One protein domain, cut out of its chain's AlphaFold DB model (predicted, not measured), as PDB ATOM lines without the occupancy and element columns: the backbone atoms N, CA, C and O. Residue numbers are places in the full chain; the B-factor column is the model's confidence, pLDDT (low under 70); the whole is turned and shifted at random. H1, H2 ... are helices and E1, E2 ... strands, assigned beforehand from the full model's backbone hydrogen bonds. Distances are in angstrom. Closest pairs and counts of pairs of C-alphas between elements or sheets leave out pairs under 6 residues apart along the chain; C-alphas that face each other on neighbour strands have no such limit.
ATOM      1  N   THR A 611     315.559 223.414 254.219       96.88
ATOM      2  CA  THR A 611     316.365 224.420 254.943       96.88
ATOM      3  C   THR A 611     316.524 224.062 256.425       96.88
ATOM      4  O   THR A 611     315.897 223.122 256.912       96.88
ATOM      5  N   PHE A 612     317.326 224.823 257.171       97.00
ATOM      6  CA  PHE A 612     317.387 224.757 258.632       97.00
ATOM      7  C   PHE A 612     316.527 225.857 259.257       97.00
ATOM      8  O   PHE A 612     316.700 227.041 258.971       97.00
ATOM      9  N   VAL A 613     315.628 225.489 260.171       95.56
ATOM     10  CA  VAL A 613     314.744 226.437 260.866       95.56
ATOM     11  C   VAL A 613     314.888 226.333 262.375       95.56
ATOM     12  O   VAL A 613     315.064 225.247 262.920       95.56
ATOM     13  N   LYS A 614     314.772 227.468 263.070       93.38
ATOM     14  CA  LYS A 614     314.763 227.510 264.536       93.38
ATOM     15  C   LYS A 614     313.332 227.651 265.054       93.38
ATOM     16  O   LYS A 614     312.659 228.628 264.733       93.38
ATOM     17  N   GLN A 615     312.875 226.700 265.865       91.12
ATOM     18  CA  GLN A 615     311.554 226.698 266.508       91.12
ATOM     19  C   GLN A 615     311.719 226.426 268.004       91.12
ATOM     20  O   GLN A 615     312.492 225.554 268.394       91.12
ATOM     21  N   ASP A 616     311.056 227.215 268.853       87.62
ATOM     22  CA  ASP A 616     311.113 227.087 270.320       87.62
ATOM     23  C   ASP A 616     312.544 226.985 270.897       87.62
ATOM     24  O   ASP A 616     312.812 226.293 271.879       87.62
ATOM     25  N   GLY A 617     313.494 227.691 270.271       84.44
ATOM     26  CA  GLY A 617     314.899 227.728 270.683       84.44
ATOM     27  C   GLY A 617     315.770 226.570 270.181       84.44
ATOM     28  O   GLY A 617     316.971 226.594 270.445       84.44
ATOM     29  N   LYS A 618     315.215 225.614 269.429       90.94
ATOM     30  CA  LYS A 618     315.921 224.455 268.858       90.94
ATOM     31  C   LYS A 618     315.975 224.517 267.334       90.94
ATOM     32  O   LYS A 618     315.063 225.063 266.715       90.94
ATOM     33  N   TRP A 619     317.022 223.955 266.734       96.62
ATOM     34  CA  TRP A 619     317.132 223.841 265.280       96.62
ATOM     35  C   TRP A 619     316.512 222.547 264.757       96.62
ATOM     36  O   TRP A 619     316.591 221.498 265.400       96.62
ATOM     37  N   TYR A 620     315.923 222.638 263.570       97.50
ATOM     38  CA  TYR A 620     315.335 221.534 262.828       97.50
ATOM     39  C   TYR A 620     315.783 221.599 261.368       97.50
ATOM     40  O   TYR A 620     315.796 222.679 260.776       97.50
ATOM     41  N   GLU A 621     316.091 220.447 260.781       97.62
ATOM     42  CA  GLU A 621     316.063 220.282 259.328       97.62
ATOM     43  C   GLU A 621     314.599 220.253 258.894       97.62
ATOM     44  O   GLU A 621     313.792 219.486 259.423       97.62
ATOM     45  N   LYS A 622     314.247 221.133 257.964       97.56
ATOM     46  CA  LYS A 622     312.923 221.220 257.363       97.56
ATOM     47  C   LYS A 622     312.999 220.651 255.956       97.56
ATOM     48  O   LYS A 622     313.588 221.283 255.084       97.56
ATOM     49  N   HIS A 623     312.343 219.517 255.744       97.12
ATOM     50  CA  HIS A 623     312.258 218.838 254.458       97.12
ATOM     51  C   HIS A 623     310.892 219.065 253.816       97.12
ATOM     52  O   HIS A 623     309.849 218.677 254.341       97.12
ATOM     53  N   CYS A 624     310.896 219.724 252.668       96.12
ATOM     54  CA  CYS A 624     309.733 220.011 251.848       96.12
ATOM     55  C   CYS A 624     309.537 218.972 250.739       96.12
ATOM     56  O   CYS A 624     308.458 218.940 250.152       96.12
ATOM     57  N   VAL A 625     310.539 218.147 250.428       95.75
ATOM     58  CA  VAL A 625     310.467 217.119 249.379       95.75
ATOM     59  C   VAL A 625     310.501 215.726 249.991       95.75
ATOM     60  O   VAL A 625     311.350 215.409 250.818       95.75
ATOM     61  N   LYS A 626     309.607 214.857 249.522       94.81
ATOM     62  CA  LYS A 626     309.582 213.441 249.880       94.81
ATOM     63  C   LYS A 626     310.067 212.577 248.734       94.81
ATOM     64  O   LYS A 626     309.602 212.711 247.603       94.81
ATOM     65  N   THR A 627     310.948 211.635 249.059       94.75
ATOM     66  CA  THR A 627     311.342 210.549 248.156       94.75
ATOM     67  C   THR A 627     310.502 209.311 248.449       94.75
ATOM     68  O   THR A 627     310.552 208.756 249.545       94.75
ATOM     69  N   GLU A 628     309.751 208.833 247.461       92.75
ATOM     70  CA  GLU A 628     308.956 207.612 247.557       92.75
ATOM     71  C   GLU A 628     309.444 206.548 246.567       92.75
ATOM     72  O   GLU A 628     309.528 206.782 245.363       92.75
ATOM     73  N   ILE A 629     309.714 205.341 247.074       91.06
ATOM     74  CA  ILE A 629     310.030 204.171 246.248       91.06
ATOM     75  C   ILE A 629     308.736 203.407 245.960       91.06
ATOM     76  O   ILE A 629     308.240 202.640 246.789       91.06
ATOM     77  N   MET A 630     308.198 203.577 244.756       86.88
ATOM     78  CA  MET A 630     307.015 202.862 244.288       86.88
ATOM     79  C   MET A 630     307.406 201.451 243.827       86.88
ATOM     80  O   MET A 630     307.734 201.224 242.662       86.88
ATOM     81  N   LEU A 631     307.375 200.497 244.767       82.69
ATOM     82  CA  LEU A 631     307.667 199.075 244.520       82.69
ATOM     83  C   LEU A 631     306.638 198.403 243.604       82.69
ATOM     84  O   LEU A 631     306.990 197.537 242.811       82.69
ATOM     85  N   THR A 632     305.368 198.788 243.734       84.06
ATOM     86  CA  THR A 632     304.283 198.321 242.867       84.06
ATOM     87  C   THR A 632     303.313 199.457 242.576       84.06
ATOM     88  O   THR A 632     303.111 200.338 243.413       84.06
ATOM     89  N   PHE A 633     302.697 199.439 241.395       84.44
ATOM     90  CA  PHE A 633     301.696 200.433 241.030       84.44
ATOM     91  C   PHE A 633     300.413 200.249 241.865       84.44
ATOM     92  O   PHE A 633     299.838 199.151 241.871       84.44
ATOM     93  N   PRO A 634     299.920 201.299 242.547       83.12
ATOM     94  CA  PRO A 634     298.885 201.172 243.571       83.12
ATOM     95  C   PRO A 634     297.535 200.743 242.993       83.12
ATOM     96  O   PRO A 634     297.074 201.272 241.982       83.12
ATOM     97  N   THR A 635     296.876 199.765 243.623       83.31
ATOM     98  CA  THR A 635     295.560 199.246 243.196       83.31
ATOM     99  C   THR A 635     294.394 200.143 243.584       83.31
ATOM    100  O   THR A 635     293.401 200.186 242.857       83.31
ATOM    101  N   THR A 636     294.541 200.890 244.673       86.25
ATOM    102  CA  THR A 636     293.620 201.918 245.165       86.25
ATOM    103  C   THR A 636     294.207 203.313 244.939       86.25
ATOM    104  O   THR A 636     295.374 203.435 244.576       86.25
ATOM    105  N   ASN A 637     293.412 204.370 245.146       89.00
ATOM    106  CA  ASN A 637     293.862 205.765 245.015       89.00
ATOM    107  C   ASN A 637     294.401 206.112 243.619       89.00
ATOM    108  O   ASN A 637     295.365 206.862 243.489       89.00
ATOM    109  N   ILE A 638     293.771 205.567 242.577       92.00
ATOM    110  CA  ILE A 638     294.094 205.900 241.193       92.00
ATOM    111  C   ILE A 638     292.851 206.260 240.385       92.00
ATOM    112  O   ILE A 638     291.758 205.759 240.646       92.00
ATOM    113  N   GLU A 639     293.040 207.080 239.356       92.00
ATOM    114  CA  GLU A 639     292.001 207.497 238.417       92.00
ATOM    115  C   GLU A 639     292.495 207.338 236.976       92.00
ATOM    116  O   GLU A 639     293.603 207.746 236.629       92.00
ATOM    117  N   VAL A 640     291.664 206.753 236.113       91.06
ATOM    118  CA  VAL A 640     291.971 206.639 234.682       91.06
ATOM    119  C   VAL A 640     291.818 208.018 234.036       91.06
ATOM    120  O   VAL A 640     290.746 208.619 234.091       91.06
ATOM    121  N   CYS A 641     292.871 208.513 233.388       90.81
ATOM    122  CA  CYS A 641     292.903 209.854 232.798       90.81
ATOM    123  C   CYS A 641     292.456 209.855 231.329       90.81
ATOM    124  O   CYS A 641     293.163 210.362 230.460       90.81
ATOM    125  N   GLY A 642     291.301 209.256 231.036       89.38
ATOM    126  CA  GLY A 642     290.754 209.142 229.682       89.38
ATOM    127  C   GLY A 642     289.867 207.913 229.497       89.38
ATOM    128  O   GLY A 642     289.614 207.157 230.430       89.38
ATOM    129  N   THR A 643     289.382 207.709 228.274       91.69
ATOM    130  CA  THR A 643     288.713 206.464 227.871       91.69
ATOM    131  C   THR A 643     289.655 205.593 227.046       91.69
ATOM    132  O   THR A 643     290.606 206.095 226.449       91.69
ATOM    133  N   PHE A 644     289.359 204.296 226.928       92.62
ATOM    134  CA  PHE A 644     290.137 203.394 226.074       92.62
ATOM    135  C   PHE A 644     290.244 203.895 224.617       92.62
ATOM    136  O   PHE A 644     291.321 203.861 224.029       92.62
ATOM    137  N   ALA A 645     289.168 204.473 224.071       92.69
ATOM    138  CA  ALA A 645     289.178 205.085 222.739       92.69
ATOM    139  C   ALA A 645     290.133 206.295 222.644       92.69
ATOM    140  O   ALA A 645     290.775 206.502 221.611       92.69
ATOM    141  N   ASN A 646     290.267 207.079 223.725       91.62
ATOM    142  CA  ASN A 646     291.263 208.151 223.783       91.62
ATOM    143  C   ASN A 646     292.683 207.583 223.725       91.62
ATOM    144  O   ASN A 646     293.492 208.106 222.972       91.62
ATOM    145  N   PHE A 647     292.965 206.499 224.449       93.00
ATOM    146  CA  PHE A 647     294.299 205.892 224.475       93.00
ATOM    147  C   PHE A 647     294.705 205.294 223.125       93.00
ATOM    148  O   PHE A 647     295.847 205.451 222.706       93.00
ATOM    149  N   GLN A 648     293.765 204.694 222.388       90.75
ATOM    150  CA  GLN A 648     294.031 204.221 221.024       90.75
ATOM    151  C   GLN A 648     294.362 205.367 220.061       90.75
ATOM    152  O   GLN A 648     295.216 205.207 219.191       90.75
ATOM    153  N   THR A 649     293.697 206.515 220.227       92.31
ATOM    154  CA  THR A 649     293.896 207.698 219.376       92.31
ATOM    155  C   THR A 649     295.192 208.425 219.717       92.31
ATOM    156  O   THR A 649     295.956 208.776 218.825       92.31
ATOM    157  N   ASN A 650     295.445 208.647 221.006       90.38
ATOM    158  CA  ASN A 650     296.585 209.428 221.478       90.38
ATOM    159  C   ASN A 650     297.872 208.600 221.583       90.38
ATOM    160  O   ASN A 650     298.941 209.174 221.720       90.38
ATOM    161  N   ARG A 651     297.762 207.268 221.494       93.88
ATOM    162  CA  ARG A 651     298.863 206.299 221.581       93.88
ATOM    163  C   ARG A 651     299.589 206.262 222.930       93.88
ATOM    164  O   ARG A 651     300.628 205.617 223.007       93.88
ATOM    165  N   ASN A 652     299.000 206.788 224.009       94.44
ATOM    166  CA  ASN A 652     299.464 206.555 225.382       94.44
ATOM    167  C   ASN A 652     298.303 206.209 226.322       94.44
ATOM    168  O   ASN A 652     297.165 206.640 226.127       94.44
ATOM    169  N   ILE A 653     298.604 205.460 227.382       94.81
ATOM    170  CA  ILE A 653     297.692 205.176 228.500       94.81
ATOM    171  C   ILE A 653     298.130 206.026 229.693       94.81
ATOM    172  O   ILE A 653     299.328 206.158 229.945       94.81
ATOM    173  N   ALA A 654     297.178 206.618 230.418       94.12
ATOM    174  CA  ALA A 654     297.467 207.530 231.524       94.12
ATOM    175  C   ALA A 654     296.624 207.249 232.775       94.12
ATOM    176  O   ALA A 654     295.400 207.089 232.698       94.12
ATOM    177  N   PHE A 655     297.281 207.265 233.934       94.44
ATOM    178  CA  PHE A 655     296.668 207.132 235.255       94.44
ATOM    179  C   PHE A 655     297.117 208.263 236.173       94.44
ATOM    180  O   PHE A 655     298.303 208.583 236.224       94.44
ATOM    181  N   ALA A 656     296.182 208.819 236.938       94.12
ATOM    182  CA  ALA A 656     296.475 209.689 238.065       94.12
ATOM    183  C   ALA A 656     296.552 208.861 239.348       94.12
ATOM    184  O   ALA A 656     295.752 207.950 239.546       94.12
ATOM    185  N   VAL A 657     297.498 209.196 240.213       93.94
ATOM    186  CA  VAL A 657     297.737 208.609 241.528       93.94
ATOM    187  C   VAL A 657     297.476 209.692 242.569       93.94
ATOM    188  O   VAL A 657     298.009 210.794 242.464       93.94
ATOM    189  N   VAL A 658     296.643 209.385 243.561       94.44
ATOM    190  CA  VAL A 658     296.294 210.294 244.659       94.44
ATOM    191  C   VAL A 658     297.271 210.107 245.818       94.44
ATOM    192  O   VAL A 658     297.497 208.979 246.270       94.44
ATOM    193  N   LYS A 659     297.811 211.217 246.324       94.00
ATOM    194  CA  LYS A 659     298.719 211.285 247.472       94.00
ATOM    195  C   LYS A 659     298.262 212.376 248.425       94.00
ATOM    196  O   LYS A 659     298.290 213.546 248.087       94.00
ATOM    197  N   ASN A 660     297.805 211.989 249.613       92.81
ATOM    198  CA  ASN A 660     297.216 212.935 250.567       92.81
ATOM    199  C   ASN A 660     298.225 213.935 251.144       92.81
ATOM    200  O   ASN A 660     297.821 215.004 251.578       92.81
ATOM    201  N   ASP A 661     299.500 213.567 251.156       95.06
ATOM    202  CA  ASP A 661     300.639 214.358 251.608       95.06
ATOM    203  C   ASP A 661     301.315 215.148 250.476       95.06
ATOM    204  O   ASP A 661     302.230 215.916 250.751       95.06
ATOM    205  N   LEU A 662     300.871 215.000 249.220       95.38
ATOM    206  CA  LEU A 662     301.396 215.766 248.088       95.38
ATOM    207  C   LEU A 662     300.822 217.184 248.072       95.38
ATOM    208  O   LEU A 662     299.602 217.371 248.092       95.38
ATOM    209  N   LYS A 663     301.720 218.166 247.967       95.19
ATOM    210  CA  LYS A 663     301.399 219.589 247.949       95.19
ATOM    211  C   LYS A 663     300.509 219.957 246.774       95.19
ATOM    212  O   LYS A 663     300.816 219.652 245.621       95.19
ATOM    213  N   THR A 664     299.452 220.713 247.045       95.31
ATOM    214  CA  THR A 664     298.639 221.285 245.969       95.31
ATOM    215  C   THR A 664     299.348 222.482 245.326       95.31
ATOM    216  O   THR A 664     299.688 223.462 245.985       95.31
ATOM    217  N   THR A 665     299.550 222.419 244.012       93.31
ATOM    218  CA  THR A 665     300.373 223.365 243.237       93.31
ATOM    219  C   THR A 665     299.746 223.651 241.873       93.31
ATOM    220  O   THR A 665     298.946 222.864 241.360       93.31
ATOM    221  N   ASN A 666     300.083 224.796 241.279       93.88
ATOM    222  CA  ASN A 666     299.698 225.153 239.912       93.88
ATOM    223  C   ASN A 666     300.796 224.853 238.875       93.88
ATOM    224  O   ASN A 666     300.605 225.131 237.690       93.88
ATOM    225  N   VAL A 667     301.911 224.269 239.314       93.69
ATOM    226  CA  VAL A 667     303.035 223.827 238.484       93.69
ATOM    227  C   VAL A 667     302.809 222.366 238.066       93.69
ATOM    228  O   VAL A 667     302.175 221.597 238.785       93.69
ATOM    229  N   ARG A 668     303.232 221.981 236.853       93.31
ATOM    230  CA  ARG A 668     303.047 220.607 236.329       93.31
ATOM    231  C   ARG A 668     304.289 219.735 236.440       93.31
ATOM    232  O   ARG A 668     304.165 218.520 236.508       93.31
ATOM    233  N   ASN A 669     305.467 220.335 236.434       93.62
ATOM    234  CA  ASN A 669     306.752 219.650 236.338       93.62
ATOM    235  C   ASN A 669     307.555 219.687 237.650       93.62
ATOM    236  O   ASN A 669     308.765 219.511 237.613       93.62
ATOM    237  N   ASP A 670     306.898 219.916 238.790       92.69
ATOM    238  CA  ASP A 670     307.498 219.903 240.133       92.69
ATOM    239  C   ASP A 670     307.484 218.513 240.800       92.69
ATOM    240  O   ASP A 670     307.992 218.349 241.908       92.69
ATOM    241  N   ILE A 671     306.945 217.497 240.114       95.31
ATOM    242  CA  ILE A 671     307.156 216.087 240.445       95.31
ATOM    243  C   ILE A 671     308.206 215.481 239.519       95.31
ATOM    244  O   ILE A 671     308.127 215.600 238.293       95.31
ATOM    245  N   LEU A 672     309.174 214.792 240.112       95.69
ATOM    246  CA  LEU A 672     310.301 214.206 239.398       95.69
ATOM    247  C   LEU A 672     310.337 212.693 239.602       95.69
ATOM    248  O   LEU A 672     309.798 212.153 240.572       95.69
ATOM    249  N   CYS A 673     310.963 211.992 238.662       95.31
ATOM    250  CA  CYS A 673     311.087 210.544 238.702       95.31
ATOM    251  C   CYS A 673     312.416 210.096 238.102       95.31
ATOM    252  O   CYS A 673     312.885 210.677 237.126       95.31
ATOM    253  N   ASP A 674     312.992 209.026 238.647       95.88
ATOM    254  CA  ASP A 674     314.231 208.442 238.132       95.88
ATOM    255  C   ASP A 674     314.097 207.849 236.724       95.88
ATOM    256  O   ASP A 674     315.075 207.758 235.989       95.88
ATOM    257  N   LYS A 675     312.889 207.447 236.327       94.31
ATOM    258  CA  LYS A 675     312.632 206.697 235.087       94.31
ATOM    259  C   LYS A 675     311.640 207.353 234.138       94.31
ATOM    260  O   LYS A 675     311.361 206.793 233.081       94.31
ATOM    261  N   LEU A 676     311.075 208.500 234.502       94.00
ATOM    262  CA  LEU A 676     310.085 209.205 233.693       94.00
ATOM    263  C   LEU A 676     310.409 210.684 233.644       94.00
ATOM    264  O   LEU A 676     310.644 211.311 234.675       94.00
ATOM    265  N   LYS A 677     310.358 211.248 232.440       93.25
ATOM    266  CA  LYS A 677     310.557 212.675 232.231       93.25
ATOM    267  C   LYS A 677     309.384 213.462 232.807       93.25
ATOM    268  O   LYS A 677     308.227 213.130 232.548       93.25
ATOM    269  N   ALA A 678     309.693 214.510 233.562       94.44
ATOM    270  CA  ALA A 678     308.689 215.455 234.025       94.44
ATOM    271  C   ALA A 678     308.138 216.274 232.849       94.44
ATOM    272  O   ALA A 678     308.890 216.670 231.952       94.44
ATOM    273  N   LYS A 679     306.827 216.518 232.846       93.81
ATOM    274  CA  LYS A 679     306.134 217.265 231.791       93.81
ATOM    275  C   LYS A 679     305.533 218.556 232.321       93.81
ATOM    276  O   LYS A 679     304.847 218.578 233.339       93.81
ATOM    277  N   ASP A 680     305.779 219.635 231.591       92.69
ATOM    278  CA  ASP A 680     305.218 220.968 231.821       92.69
ATOM    279  C   ASP A 680     303.880 221.179 231.088       92.69
ATOM    280  O   ASP A 680     303.075 222.022 231.487       92.69
ATOM    281  N   ASN A 681     303.607 220.373 230.061       90.38
ATOM    282  CA  ASN A 681     302.352 220.337 229.321       90.38
ATOM    283  C   ASN A 681     301.403 219.267 229.857       90.38
ATOM    284  O   ASN A 681     301.809 218.251 230.403       90.38
ATOM    285  N   SER A 682     300.101 219.481 229.665       88.25
ATOM    286  CA  SER A 682     299.075 218.551 230.139       88.25
ATOM    287  C   SER A 682     299.105 217.210 229.397       88.25
ATOM    288  O   SER A 682     298.655 217.133 228.254       88.25
ATOM    289  N   MET A 683     299.422 216.122 230.104       90.31
ATOM    290  CA  MET A 683     299.296 214.751 229.583       90.31
ATOM    291  C   MET A 683     297.866 214.169 229.663       90.31
ATOM    292  O   MET A 683     297.673 212.975 229.433       90.31
ATOM    293  N   TRP A 684     296.841 214.969 230.000       85.56
ATOM    294  CA  TRP A 684     295.461 214.476 230.138       85.56
ATOM    295  C   TRP A 684     294.968 213.802 228.850       85.56
ATOM    296  O   TRP A 684     295.071 214.371 227.759       85.56
ATOM    297  N   GLY A 685     294.408 212.598 228.978       84.31
ATOM    298  CA  GLY A 685     294.037 211.752 227.845       84.31
ATOM    299  C   GLY A 685     295.167 210.865 227.315       84.31
ATOM    300  O   GLY A 685     294.913 210.132 226.366       84.31
ATOM    301  N   GLY A 686     296.378 210.919 227.881       82.62
ATOM    302  CA  GLY A 686     297.545 210.183 227.384       82.62
ATOM    303  C   GLY A 686     298.130 210.800 226.115       82.62
ATOM    304  O   GLY A 686     298.276 210.112 225.117       82.62
ATOM    305  N   LYS A 687     298.383 212.112 226.114       83.00
ATOM    306  CA  LYS A 687     298.934 212.825 224.944       83.00
ATOM    307  C   LYS A 687     300.459 212.824 224.863       83.00
ATOM    308  O   LYS A 687     301.001 213.087 223.798       83.00
ATOM    309  N   GLU A 688     301.123 212.590 225.986       86.94
ATOM    310  CA  GLU A 688     302.577 212.583 226.109       86.94
ATOM    311  C   GLU A 688     302.973 211.527 227.139       86.94
ATOM    312  O   GLU A 688     302.191 211.219 228.034       86.94
ATOM    313  N   ASP A 689     304.166 210.964 227.004       89.88
ATOM    314  CA  ASP A 689     304.776 210.015 227.930       89.88
ATOM    315  C   ASP A 689     305.535 210.737 229.049       89.88
ATOM    316  O   ASP A 689     306.180 211.752 228.812       89.88
ATOM    317  N   GLY A 690     305.491 210.219 230.274       94.19
ATOM    318  CA  GLY A 690     306.226 210.787 231.402       94.19
ATOM    319  C   GLY A 690     305.414 210.865 232.689       94.19
ATOM    320  O   GLY A 690     304.476 210.094 232.913       94.19
ATOM    321  N   ILE A 691     305.807 211.803 233.548       95.06
ATOM    322  CA  ILE A 691     305.172 212.100 234.834       95.06
ATOM    323  C   ILE A 691     304.850 213.596 234.930       95.06
ATOM    324  O   ILE A 691     305.584 214.434 234.413       95.06
ATOM    325  N   GLN A 692     303.737 213.951 235.566       95.31
ATOM    326  CA  GLN A 692     303.400 215.348 235.846       95.31
ATOM    327  C   GLN A 692     302.575 215.466 237.121       95.31
ATOM    328  O   GLN A 692     301.790 214.573 237.451       95.31
ATOM    329  N   THR A 693     302.625 216.625 237.749       95.06
ATOM    330  CA  THR A 693     301.691 217.031 238.788       95.06
ATOM    331  C   THR A 693     300.342 217.388 238.176       95.06
ATOM    332  O   THR A 693     300.222 218.013 237.110       95.06
ATOM    333  N   TYR A 694     299.272 216.962 238.838       92.75
ATOM    334  CA  TYR A 694     297.920 217.344 238.474       92.75
ATOM    335  C   TYR A 694     297.582 218.657 239.187       92.75
ATOM    336  O   TYR A 694     297.233 218.665 240.364       92.75
ATOM    337  N   ILE A 695     297.643 219.757 238.427       92.69
ATOM    338  CA  ILE A 695     297.351 221.126 238.886       92.69
ATOM    339  C   ILE A 695     296.146 221.190 239.830       92.69
ATOM    340  O   ILE A 695     295.070 220.677 239.513       92.69
ATOM    341  N   ASN A 696     296.314 221.922 240.931       93.19
ATOM    342  CA  ASN A 696     295.292 222.212 241.932       93.19
ATOM    343  C   ASN A 696     294.654 220.946 242.531       93.19
ATOM    344  O   ASN A 696     293.477 220.949 242.896       93.19
ATOM    345  N   SER A 697     295.414 219.853 242.609       93.00
ATOM    346  CA  SER A 697     295.000 218.627 243.279       93.00
ATOM    347  C   SER A 697     296.184 217.918 243.924       93.00
ATOM    348  O   SER A 697     297.330 218.112 243.532       93.00
ATOM    349  N   ASN A 698     295.888 217.032 244.866       94.75
ATOM    350  CA  ASN A 698     296.855 216.182 245.551       94.75
ATOM    351  C   ASN A 698     297.164 214.904 244.739       94.75
ATOM    352  O   ASN A 698     297.159 213.779 245.248       94.75
ATOM    353  N   LYS A 699     297.332 215.060 243.423       94.88
ATOM    354  CA  LYS A 699     297.511 213.951 242.484       94.88
ATOM    355  C   LYS A 699     298.681 214.217 241.558       94.88
ATOM    356  O   LYS A 699     298.956 215.353 241.182       94.88
ATOM    357  N   PHE A 700     299.288 213.144 241.087       94.50
ATOM    358  CA  PHE A 700     300.203 213.179 239.953       94.50
ATOM    359  C   PHE A 700     299.764 212.165 238.908       94.50
ATOM    360  O   PHE A 700     299.056 211.215 239.220       94.50
ATOM    361  N   MET A 701     300.144 212.364 237.656       94.06
ATOM    362  CA  MET A 701     299.791 211.488 236.548       94.06
ATOM    363  C   MET A 701     301.041 210.858 235.957       94.06
ATOM    364  O   MET A 701     302.044 211.536 235.763       94.06
ATOM    365  N   ILE A 702     300.936 209.575 235.631       94.38
ATOM    366  CA  ILE A 702     301.909 208.833 234.835       94.38
ATOM    367  C   ILE A 702     301.237 208.476 233.514       94.38
ATOM    368  O   ILE A 702     300.115 207.959 233.506       94.38
ATOM    369  N   SER A 703     301.926 208.725 232.406       94.06
ATOM    370  CA  SER A 703     301.497 208.281 231.088       94.06
ATOM    371  C   SER A 703     302.617 207.553 230.363       94.06
ATOM    372  O   SER A 703     303.766 207.973 230.404       94.06
ATOM    373  N   ILE A 704     302.274 206.443 229.719       93.88
ATOM    374  CA  ILE A 704     303.220 205.535 229.065       93.88
ATOM    375  C   ILE A 704     302.694 205.209 227.661       93.88
ATOM    376  O   ILE A 704     301.471 205.062 227.508       93.88
ATOM    377  N   PRO A 705     303.567 205.072 226.646       93.94
ATOM    378  CA  PRO A 705     303.159 204.684 225.301       93.94
ATOM    379  C   PRO A 705     302.347 203.381 225.281       93.94
ATOM    380  O   PRO A 705     302.671 202.392 225.939       93.94
ATOM    381  N   PHE A 706     301.269 203.383 224.503       94.44
ATOM    382  CA  PHE A 706     300.330 202.270 224.364       94.44
ATOM    383  C   PHE A 706     301.033 201.019 223.829       94.44
ATOM    384  O   PHE A 706     300.814 199.924 224.339       94.44
ATOM    385  N   GLU A 707     301.898 201.195 222.830       93.62
ATOM    386  CA  GLU A 707     302.641 200.109 222.178       93.62
ATOM    387  C   GLU A 707     303.614 199.418 223.134       93.62
ATOM    388  O   GLU A 707     303.729 198.195 223.107       93.62
ATOM    389  N   ASP A 708     304.265 200.174 224.019       93.12
ATOM    390  CA  ASP A 708     305.194 199.610 225.000       93.12
ATOM    391  C   ASP A 708     304.464 198.732 226.019       93.12
ATOM    392  O   ASP A 708     304.936 197.644 226.368       93.12
ATOM    393  N   ILE A 709     303.278 199.170 226.453       94.06
ATOM    394  CA  ILE A 709     302.418 198.398 227.353       94.06
ATOM    395  C   ILE A 709     301.912 197.137 226.655       94.06
ATOM    396  O   ILE A 709     302.005 196.054 227.227       94.06
ATOM    397  N   GLU A 710     301.393 197.258 225.433       95.25
ATOM    398  CA  GLU A 710     300.877 196.128 224.650       95.25
ATOM    399  C   GLU A 710     301.967 195.078 224.400       95.25
ATOM    400  O   GLU A 710     301.777 193.888 224.658       95.25
ATOM    401  N   LYS A 711     303.160 195.531 224.002       94.69
ATOM    402  CA  LYS A 711     304.327 194.679 223.765       94.69
ATOM    403  C   LYS A 711     304.790 193.950 225.025       94.69
ATOM    404  O   LYS A 711     305.113 192.768 224.948       94.69
ATOM    405  N   ASN A 712     304.849 194.630 226.171       94.50
ATOM    406  CA  ASN A 712     305.213 194.000 227.447       94.50
ATOM    407  C   ASN A 712     304.135 193.023 227.939       94.50
ATOM    408  O   ASN A 712     304.464 191.988 228.517       94.50
ATOM    409  N   PHE A 713     302.860 193.345 227.709       96.00
ATOM    410  CA  PHE A 713     301.743 192.496 228.107       96.00
ATOM    411  C   PHE A 713     301.678 191.210 227.275       96.00
ATOM    412  O   PHE A 713     301.357 190.154 227.817       96.00
ATOM    413  N   GLY A 714     302.048 191.284 225.991       95.00
ATOM    414  CA  GLY A 714     302.118 190.140 225.077       95.00
ATOM    415  C   GLY A 714     300.783 189.765 224.422       95.00
ATOM    416  O   GLY A 714     300.721 188.772 223.700       95.00
ATOM    417  N   GLU A 715     299.733 190.558 224.646       94.44
ATOM    418  CA  GLU A 715     298.393 190.399 224.071       94.44
ATOM    419  C   GLU A 715     297.840 191.769 223.656       94.44
ATOM    420  O   GLU A 715     298.214 192.785 224.241       94.44
ATOM    421  N   GLU A 716     296.920 191.788 222.685       95.44
ATOM    422  CA  GLU A 716     296.247 193.018 222.250       95.44
ATOM    423  C   GLU A 716     295.507 193.681 223.423       95.44
ATOM    424  O   GLU A 716     294.770 193.036 224.189       95.44
ATOM    425  N   LEU A 717     295.694 194.992 223.571       96.25
ATOM    426  CA  LEU A 717     295.010 195.743 224.610       96.25
ATOM    427  C   LEU A 717     293.540 195.945 224.238       96.25
ATOM    428  O   LEU A 717     293.171 196.304 223.125       96.25
ATOM    429  N   THR A 718     292.678 195.766 225.227       95.44
ATOM    430  CA  THR A 718     291.230 195.921 225.146       95.44
ATOM    431  C   THR A 718     290.742 196.779 226.306       95.44
ATOM    432  O   THR A 718     291.426 196.955 227.319       95.44
ATOM    433  N   ILE A 719     289.493 197.241 226.217       94.75
ATOM    434  CA  ILE A 719     288.833 197.976 227.304       94.75
ATOM    435  C   ILE A 719     288.816 197.210 228.642       94.75
ATOM    436  O   ILE A 719     288.726 197.837 229.695       94.75
ATOM    437  N   ASN A 720     288.941 195.876 228.618       94.81
ATOM    438  CA  ASN A 720     288.878 195.033 229.811       94.81
ATOM    439  C   ASN A 720     290.253 194.715 230.427       94.81
ATOM    440  O   ASN A 720     290.297 194.379 231.608       94.81
ATOM    441  N   ASN A 721     291.359 194.810 229.674       95.12
ATOM    442  CA  ASN A 721     292.692 194.397 230.153       95.12
ATOM    443  C   ASN A 721     293.719 195.548 230.264       95.12
ATOM    444  O   ASN A 721     294.701 195.390 230.990       95.12
ATOM    445  N   TYR A 722     293.496 196.718 229.644       94.19
ATOM    446  CA  TYR A 722     294.514 197.783 229.565       94.19
ATOM    447  C   TYR A 722     295.024 198.256 230.939       94.19
ATOM    448  O   TYR A 722     296.216 198.496 231.114       94.19
ATOM    449  N   SER A 723     294.145 198.340 231.944       92.56
ATOM    450  CA  SER A 723     294.525 198.725 233.309       92.56
ATOM    451  C   SER A 723     295.437 197.695 233.975       92.56
ATOM    452  O   SER A 723     296.330 198.059 234.737       92.56
ATOM    453  N   GLN A 724     295.217 196.402 233.716       93.31
ATOM    454  CA  GLN A 724     296.075 195.329 234.222       93.31
ATOM    455  C   GLN A 724     297.427 195.346 233.509       93.31
ATOM    456  O   GLN A 724     298.459 195.231 234.168       93.31
ATOM    457  N   ALA A 725     297.417 195.540 232.190       94.88
ATOM    458  CA  ALA A 725     298.623 195.650 231.381       94.88
ATOM    459  C   ALA A 725     299.499 196.829 231.821       94.88
ATOM    460  O   ALA A 725     300.688 196.645 232.061       94.88
ATOM    461  N   PHE A 726     298.909 198.009 232.050       93.19
ATOM    462  CA  PHE A 726     299.625 199.185 232.557       93.19
ATOM    463  C   PHE A 726     300.307 198.905 233.904       93.19
ATOM    464  O   PHE A 726     301.481 199.204 234.098       93.19
ATOM    465  N   ARG A 727     299.588 198.281 234.845       91.31
ATOM    466  CA  ARG A 727     300.143 197.904 236.156       91.31
ATOM    467  C   ARG A 727     301.297 196.925 236.025       91.31
ATOM    468  O   ARG A 727     302.314 197.098 236.686       91.31
ATOM    469  N   LYS A 728     301.117 195.893 235.197       92.25
ATOM    470  CA  LYS A 728     302.152 194.899 234.925       92.25
ATOM    471  C   LYS A 728     303.387 195.572 234.341       92.25
ATOM    472  O   LYS A 728     304.469 195.343 234.856       92.25
ATOM    473  N   TYR A 729     303.207 196.469 233.378       92.44
ATOM    474  CA  TYR A 729     304.295 197.228 232.782       92.44
ATOM    475  C   TYR A 729     305.094 198.015 233.827       92.44
ATOM    476  O   TYR A 729     306.312 197.877 233.901       92.44
ATOM    477  N   ILE A 730     304.426 198.800 234.678       89.56
ATOM    478  CA  ILE A 730     305.107 199.562 235.736       89.56
ATOM    479  C   ILE A 730     305.806 198.628 236.733       89.56
ATOM    480  O   ILE A 730     306.922 198.911 237.149       89.56
ATOM    481  N   ASN A 731     305.191 197.505 237.104       90.50
ATOM    482  CA  ASN A 731     305.788 196.561 238.051       90.50
ATOM    483  C   ASN A 731     306.996 195.817 237.461       90.50
ATOM    484  O   ASN A 731     307.985 195.628 238.158       90.50
ATOM    485  N   ASP A 732     306.933 195.423 236.188       91.19
ATOM    486  CA  ASP A 732     308.017 194.731 235.481       91.19
ATOM    487  C   ASP A 732     309.233 195.639 235.252       91.19
ATOM    488  O   ASP A 732     310.363 195.161 235.203       91.19
ATOM    489  N   ASN A 733     308.998 196.945 235.109       87.88
ATOM    490  CA  ASN A 733     310.039 197.949 234.885       87.88
ATOM    491  C   ASN A 733     310.383 198.750 236.168       87.88
ATOM    492  O   ASN A 733     311.221 199.659 236.145       87.88
ATOM    493  N   GLY A 734     309.746 198.415 237.298       75.12
ATOM    494  CA  GLY A 734     309.853 199.079 238.604       75.12
ATOM    495  C   GLY A 734     310.773 198.348 239.593       75.12
ATOM    496  O   GLY A 734     311.112 197.186 239.378       75.12
ATOM    497  N   PRO A 735     311.224 199.011 240.676       86.69
ATOM    498  CA  PRO A 735     310.594 200.171 241.316       86.69
ATOM    499  C   PRO A 735     310.915 201.520 240.667       86.69
ATOM    500  O   PRO A 735     311.971 201.673 240.057       86.69
ATOM    501  N   PHE A 736     310.003 202.484 240.817       91.25
ATOM    502  CA  PHE A 736     310.190 203.889 240.429       91.25
ATOM    503  C   PHE A 736     310.499 204.703 241.685       91.25
ATOM    504  O   PHE A 736     309.835 204.516 242.707       91.25
ATOM    505  N   LYS A 737     311.467 205.613 241.616       94.81
ATOM    506  CA  LYS A 737     311.716 206.614 242.658       94.81
ATOM    507  C   LYS A 737     311.040 207.911 242.242       94.81
ATOM    508  O   LYS A 737     311.332 208.435 241.169       94.81
ATOM    509  N   ILE A 738     310.113 208.385 243.063       95.31
ATOM    510  CA  ILE A 738     309.313 209.585 242.813       95.31
ATOM    511  C   ILE A 738     309.658 210.623 243.875       95.31
ATOM    512  O   ILE A 738     309.726 210.291 245.057       95.31
ATOM    513  N   TYR A 739     309.842 211.868 243.450       96.31
ATOM    514  CA  TYR A 739     310.184 213.000 244.304       96.31
ATOM    515  C   TYR A 739     309.083 214.046 244.168       96.31
ATOM    516  O   TYR A 739     308.817 214.502 243.054       96.31
ATOM    517  N   TYR A 740     308.415 214.390 245.268       95.69
ATOM    518  CA  TYR A 740     307.322 215.364 245.263       95.69
ATOM    519  C   TYR A 740     307.356 216.279 246.480       95.69
ATOM    520  O   TYR A 740     307.801 215.887 247.559       95.69
ATOM    521  N   LEU A 741     306.839 217.493 246.299       95.81
ATOM    522  CA  LEU A 741     306.662 218.457 247.377       95.81
ATOM    523  C   LEU A 741     305.570 217.997 248.347       95.81
ATOM    524  O   LEU A 741     304.490 217.572 247.928       95.81
ATOM    525  N   LEU A 742     305.843 218.132 249.638       96.38
ATOM    526  CA  LEU A 742     304.928 217.843 250.732       96.38
ATOM    527  C   LEU A 742     303.979 219.016 250.998       96.38
ATOM    528  O   LEU A 742     304.386 220.179 250.943       96.38
ATOM    529  N   GLU A 743     302.717 218.708 251.303       95.69
ATOM    530  CA  GLU A 743     301.738 219.704 251.769       95.69
ATOM    531  C   GLU A 743     302.193 220.321 253.102       95.69
ATOM    532  O   GLU A 743     302.200 221.541 253.246       95.69
ATOM    533  N   GLU A 744     302.657 219.480 254.031       96.06
ATOM    534  CA  GLU A 744     303.252 219.879 255.308       96.06
ATOM    535  C   GLU A 744     304.702 219.368 255.379       96.06
ATOM    536  O   GLU A 744     304.912 218.157 255.267       96.06
ATOM    537  N   PRO A 745     305.705 220.249 255.551       96.62
ATOM    538  CA  PRO A 745     307.107 219.850 255.636       96.62
ATOM    539  C   PRO A 745     307.396 218.906 256.810       96.62
ATOM    540  O   PRO A 745     306.863 219.074 257.908       96.62
ATOM    541  N   GLU A 746     308.308 217.960 256.605       96.75
ATOM    542  CA  GLU A 746     308.845 217.113 257.669       96.75
ATOM    543  C   GLU A 746     309.921 217.881 258.452       96.75
ATOM    544  O   GLU A 746     310.794 218.523 257.869       96.75
ATOM    545  N   LEU A 747     309.851 217.843 259.787       96.88
ATOM    546  CA  LEU A 747     310.817 218.494 260.675       96.88
ATOM    547  C   LEU A 747     311.619 217.437 261.435       96.88
ATOM    548  O   LEU A 747     311.049 216.647 262.190       96.88
ATOM    549  N   ILE A 748     312.938 217.462 261.276       96.38
ATOM    550  CA  ILE A 748     313.874 216.573 261.969       96.38
ATOM    551  C   ILE A 748     314.694 217.416 262.940       96.38
ATOM    552  O   ILE A 748     315.373 218.354 262.531       96.38
ATOM    553  N   GLU A 749     314.615 217.119 264.239       97.00
ATOM    554  CA  GLU A 749     315.394 217.845 265.250       97.00
ATOM    555  C   GLU A 749     316.894 217.700 264.958       97.00
ATOM    556  O   GLU A 749     317.393 216.600 264.727       97.00
ATOM    557  N   CYS A 750     317.615 218.821 264.943       96.38
ATOM    558  CA  CYS A 750     319.057 218.820 264.742       96.38
ATOM    559  C   CYS A 750     319.771 218.165 265.929       96.38
ATOM    560  O   CYS A 750     319.408 218.361 267.092       96.38
ATOM    561  N   THR A 751     320.859 217.457 265.645       93.06
ATOM    562  CA  THR A 751     321.769 216.923 266.664       93.06
ATOM    563  C   THR A 751     322.445 218.043 267.466       93.06
ATOM    564  O   THR A 751     322.482 219.207 267.061       93.06
ATOM    565  N   GLU A 752     323.028 217.719 268.622       91.12
ATOM    566  CA  GLU A 752     323.759 218.702 269.441       91.12
ATOM    567  C   GLU A 752     324.934 219.343 268.675       91.12
ATOM    568  O   GLU A 752     325.162 220.551 268.771       91.12
ATOM    569  N   ALA A 753     325.639 218.552 267.857       89.38
ATOM    570  CA  ALA A 753     326.726 219.038 267.011       89.38
ATOM    571  C   ALA A 753     326.224 220.038 265.954       89.38
ATOM    572  O   ALA A 753     326.806 221.114 265.814       89.38
ATOM    573  N   GLN A 754     325.111 219.729 265.278       93.69
ATOM    574  CA  GLN A 754     324.478 220.638 264.319       93.69
ATOM    575  C   GLN A 754     323.988 221.922 264.992       93.69
ATOM    576  O   GLN A 754     324.308 223.008 264.517       93.69
ATOM    577  N   ASN A 755     323.291 221.821 266.133       93.88
ATOM    578  CA  ASN A 755     322.814 222.987 266.887       93.88
ATOM    579  C   ASN A 755     323.961 223.951 267.214       93.88
ATOM    580  O   ASN A 755     323.816 225.158 267.038       93.88
ATOM    581  N   LYS A 756     325.116 223.427 267.646       93.88
ATOM    582  CA  LYS A 756     326.288 224.247 267.969       93.88
ATOM    583  C   LYS A 756     326.811 225.018 266.755       93.88
ATOM    584  O   LYS A 756     327.122 226.199 266.892       93.88
ATOM    585  N   VAL A 757     326.920 224.364 265.598       95.12
ATOM    586  CA  VAL A 757     327.399 225.011 264.367       95.12
ATOM    587  C   VAL A 757     326.374 226.027 263.856       95.12
ATOM    588  O   VAL A 757     326.744 227.158 263.558       95.12
ATOM    589  N   LEU A 758     325.087 225.676 263.827       95.81
ATOM    590  CA  LEU A 758     324.009 226.571 263.388       95.81
ATOM    591  C   LEU A 758     323.860 227.793 264.306       95.81
ATOM    592  O   LEU A 758     323.699 228.912 263.824       95.81
TER     593      LEU A 758
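AT A GLANCE: This is residues 611 to 758 of the 832 residues of an uncharacterized protein of Clostridium sp. CAG:269 (UniProt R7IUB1). The model is a body with a long twisted ribbon leading away from it: the body is a sheet of E3, E4, E6 and E5 with H2 and H3 packed over one face, and the ribbon is the strands E2 and E7 side by side, with E1 and H4 at its far end. H1 sits at one end of the body's sheet, and the long link of residues 659 to 689 winds past the E5 edge. The printed part has 148 residues, with four named helices and seven named strands in the order E1 E2 E3 H1 E4 E5 E6 H2 H3 E7 H4; the class is mixed, helices and strands. The sheets run E3 E4 E6 E5 and E1 E2 E7, both antiparallel throughout. The whole is loose, with a radius of gyration of the C-alphas of 18.6 A, and its outline is a rod of 63 by 29 by 24 A.

HOW THE PARTS SIT: E1, residues 611 to 615, and E2, residues 618 to 630, form a hairpin, with N 613 and O 620 within hydrogen-bond range at 2.9 A. E2 is the inner strand of its sheet and is also antiparallel to E7, residues 736 to 749, at 161 degrees; N 628 and O 738 are 2.8 A apart, and N 621 and O 748 are 2.8 A apart. This sheet is strongly twisted: E2 bends by 53 degrees at residue 624 and E7 by 94 degrees at residue 743. H4, residues 752 to 758, is on this sheet at a height over the sheet of 9.3 A, over E2 and across the strands at 78 degrees to E2 on the local plane; the closest C-alphas of E2 and H4 are those of Trp 619 and Asn 755, 6.0 A apart. E3, residues 638 to 640, is an edge strand of the other sheet and antiparallel to E4, residues 652 to 658, with N 639 and O 656 at 2.9 A. H1, residues 644 to 650, only grazes this sheet. E4 and E6, residues 699 to 705, are antiparallel at 161 degrees, with N 657 and O 700 at 2.7 A. E6 forms a hairpin with the other edge strand E5, residues 690 to 694, where N 690 and O 703 are 2.8 A apart. H2, residues 706 to 713, and H3, residues 722 to 732, are on one face of this sheet, making two layers, one of helices and one of strands. H3 has a height over the sheet of 10.1 A and lies over E4 and E6, across the strands at 80 degrees to E4 on the local plane. H2 and H3 touch, with the closest C-alphas those of Phe 713 and Ala 725, 5.5 A apart, at a steep tilt of 68 degrees, only just short of about perpendicular, and run the same way. H1 and H2 are close but not clearly touching, with the C-alphas of Phe 647 and Phe 706 closest at 7.0 A. E7 is apart from E4, E5 and E6, for instance, but residues 672 to 673 pair antiparallel with residues 738 to 739 of E7. In H1, H2, H3 and H4 every O i to N i+4 pair is within hydrogen-bond range.

IN THESE COORDINATES: E1 begins at C-alpha 611, (316.365, 224.420, 254.943). From first to last C-alpha, E2 measures 33.9 A, E4 19.9 A, E6 20.3 A, H3 15.1 A and E7 28.9 A. E7 begins at C-alpha 736, (310.190, 203.889, 240.429), and H4 ends at C-alpha 758, (324.009, 226.571, 263.388).

THE WHOLE: The two C-alphas farthest apart are those of Glu 716 and Lys 756, at 63.0 A, while those of Thr 611 and Leu 758 are 11.6 A apart. The printed part has no cut. The link from E4 to E5, 31 residues, is long. The mean pLDDT of the printed part is 92.8, and no printed residue is under 70.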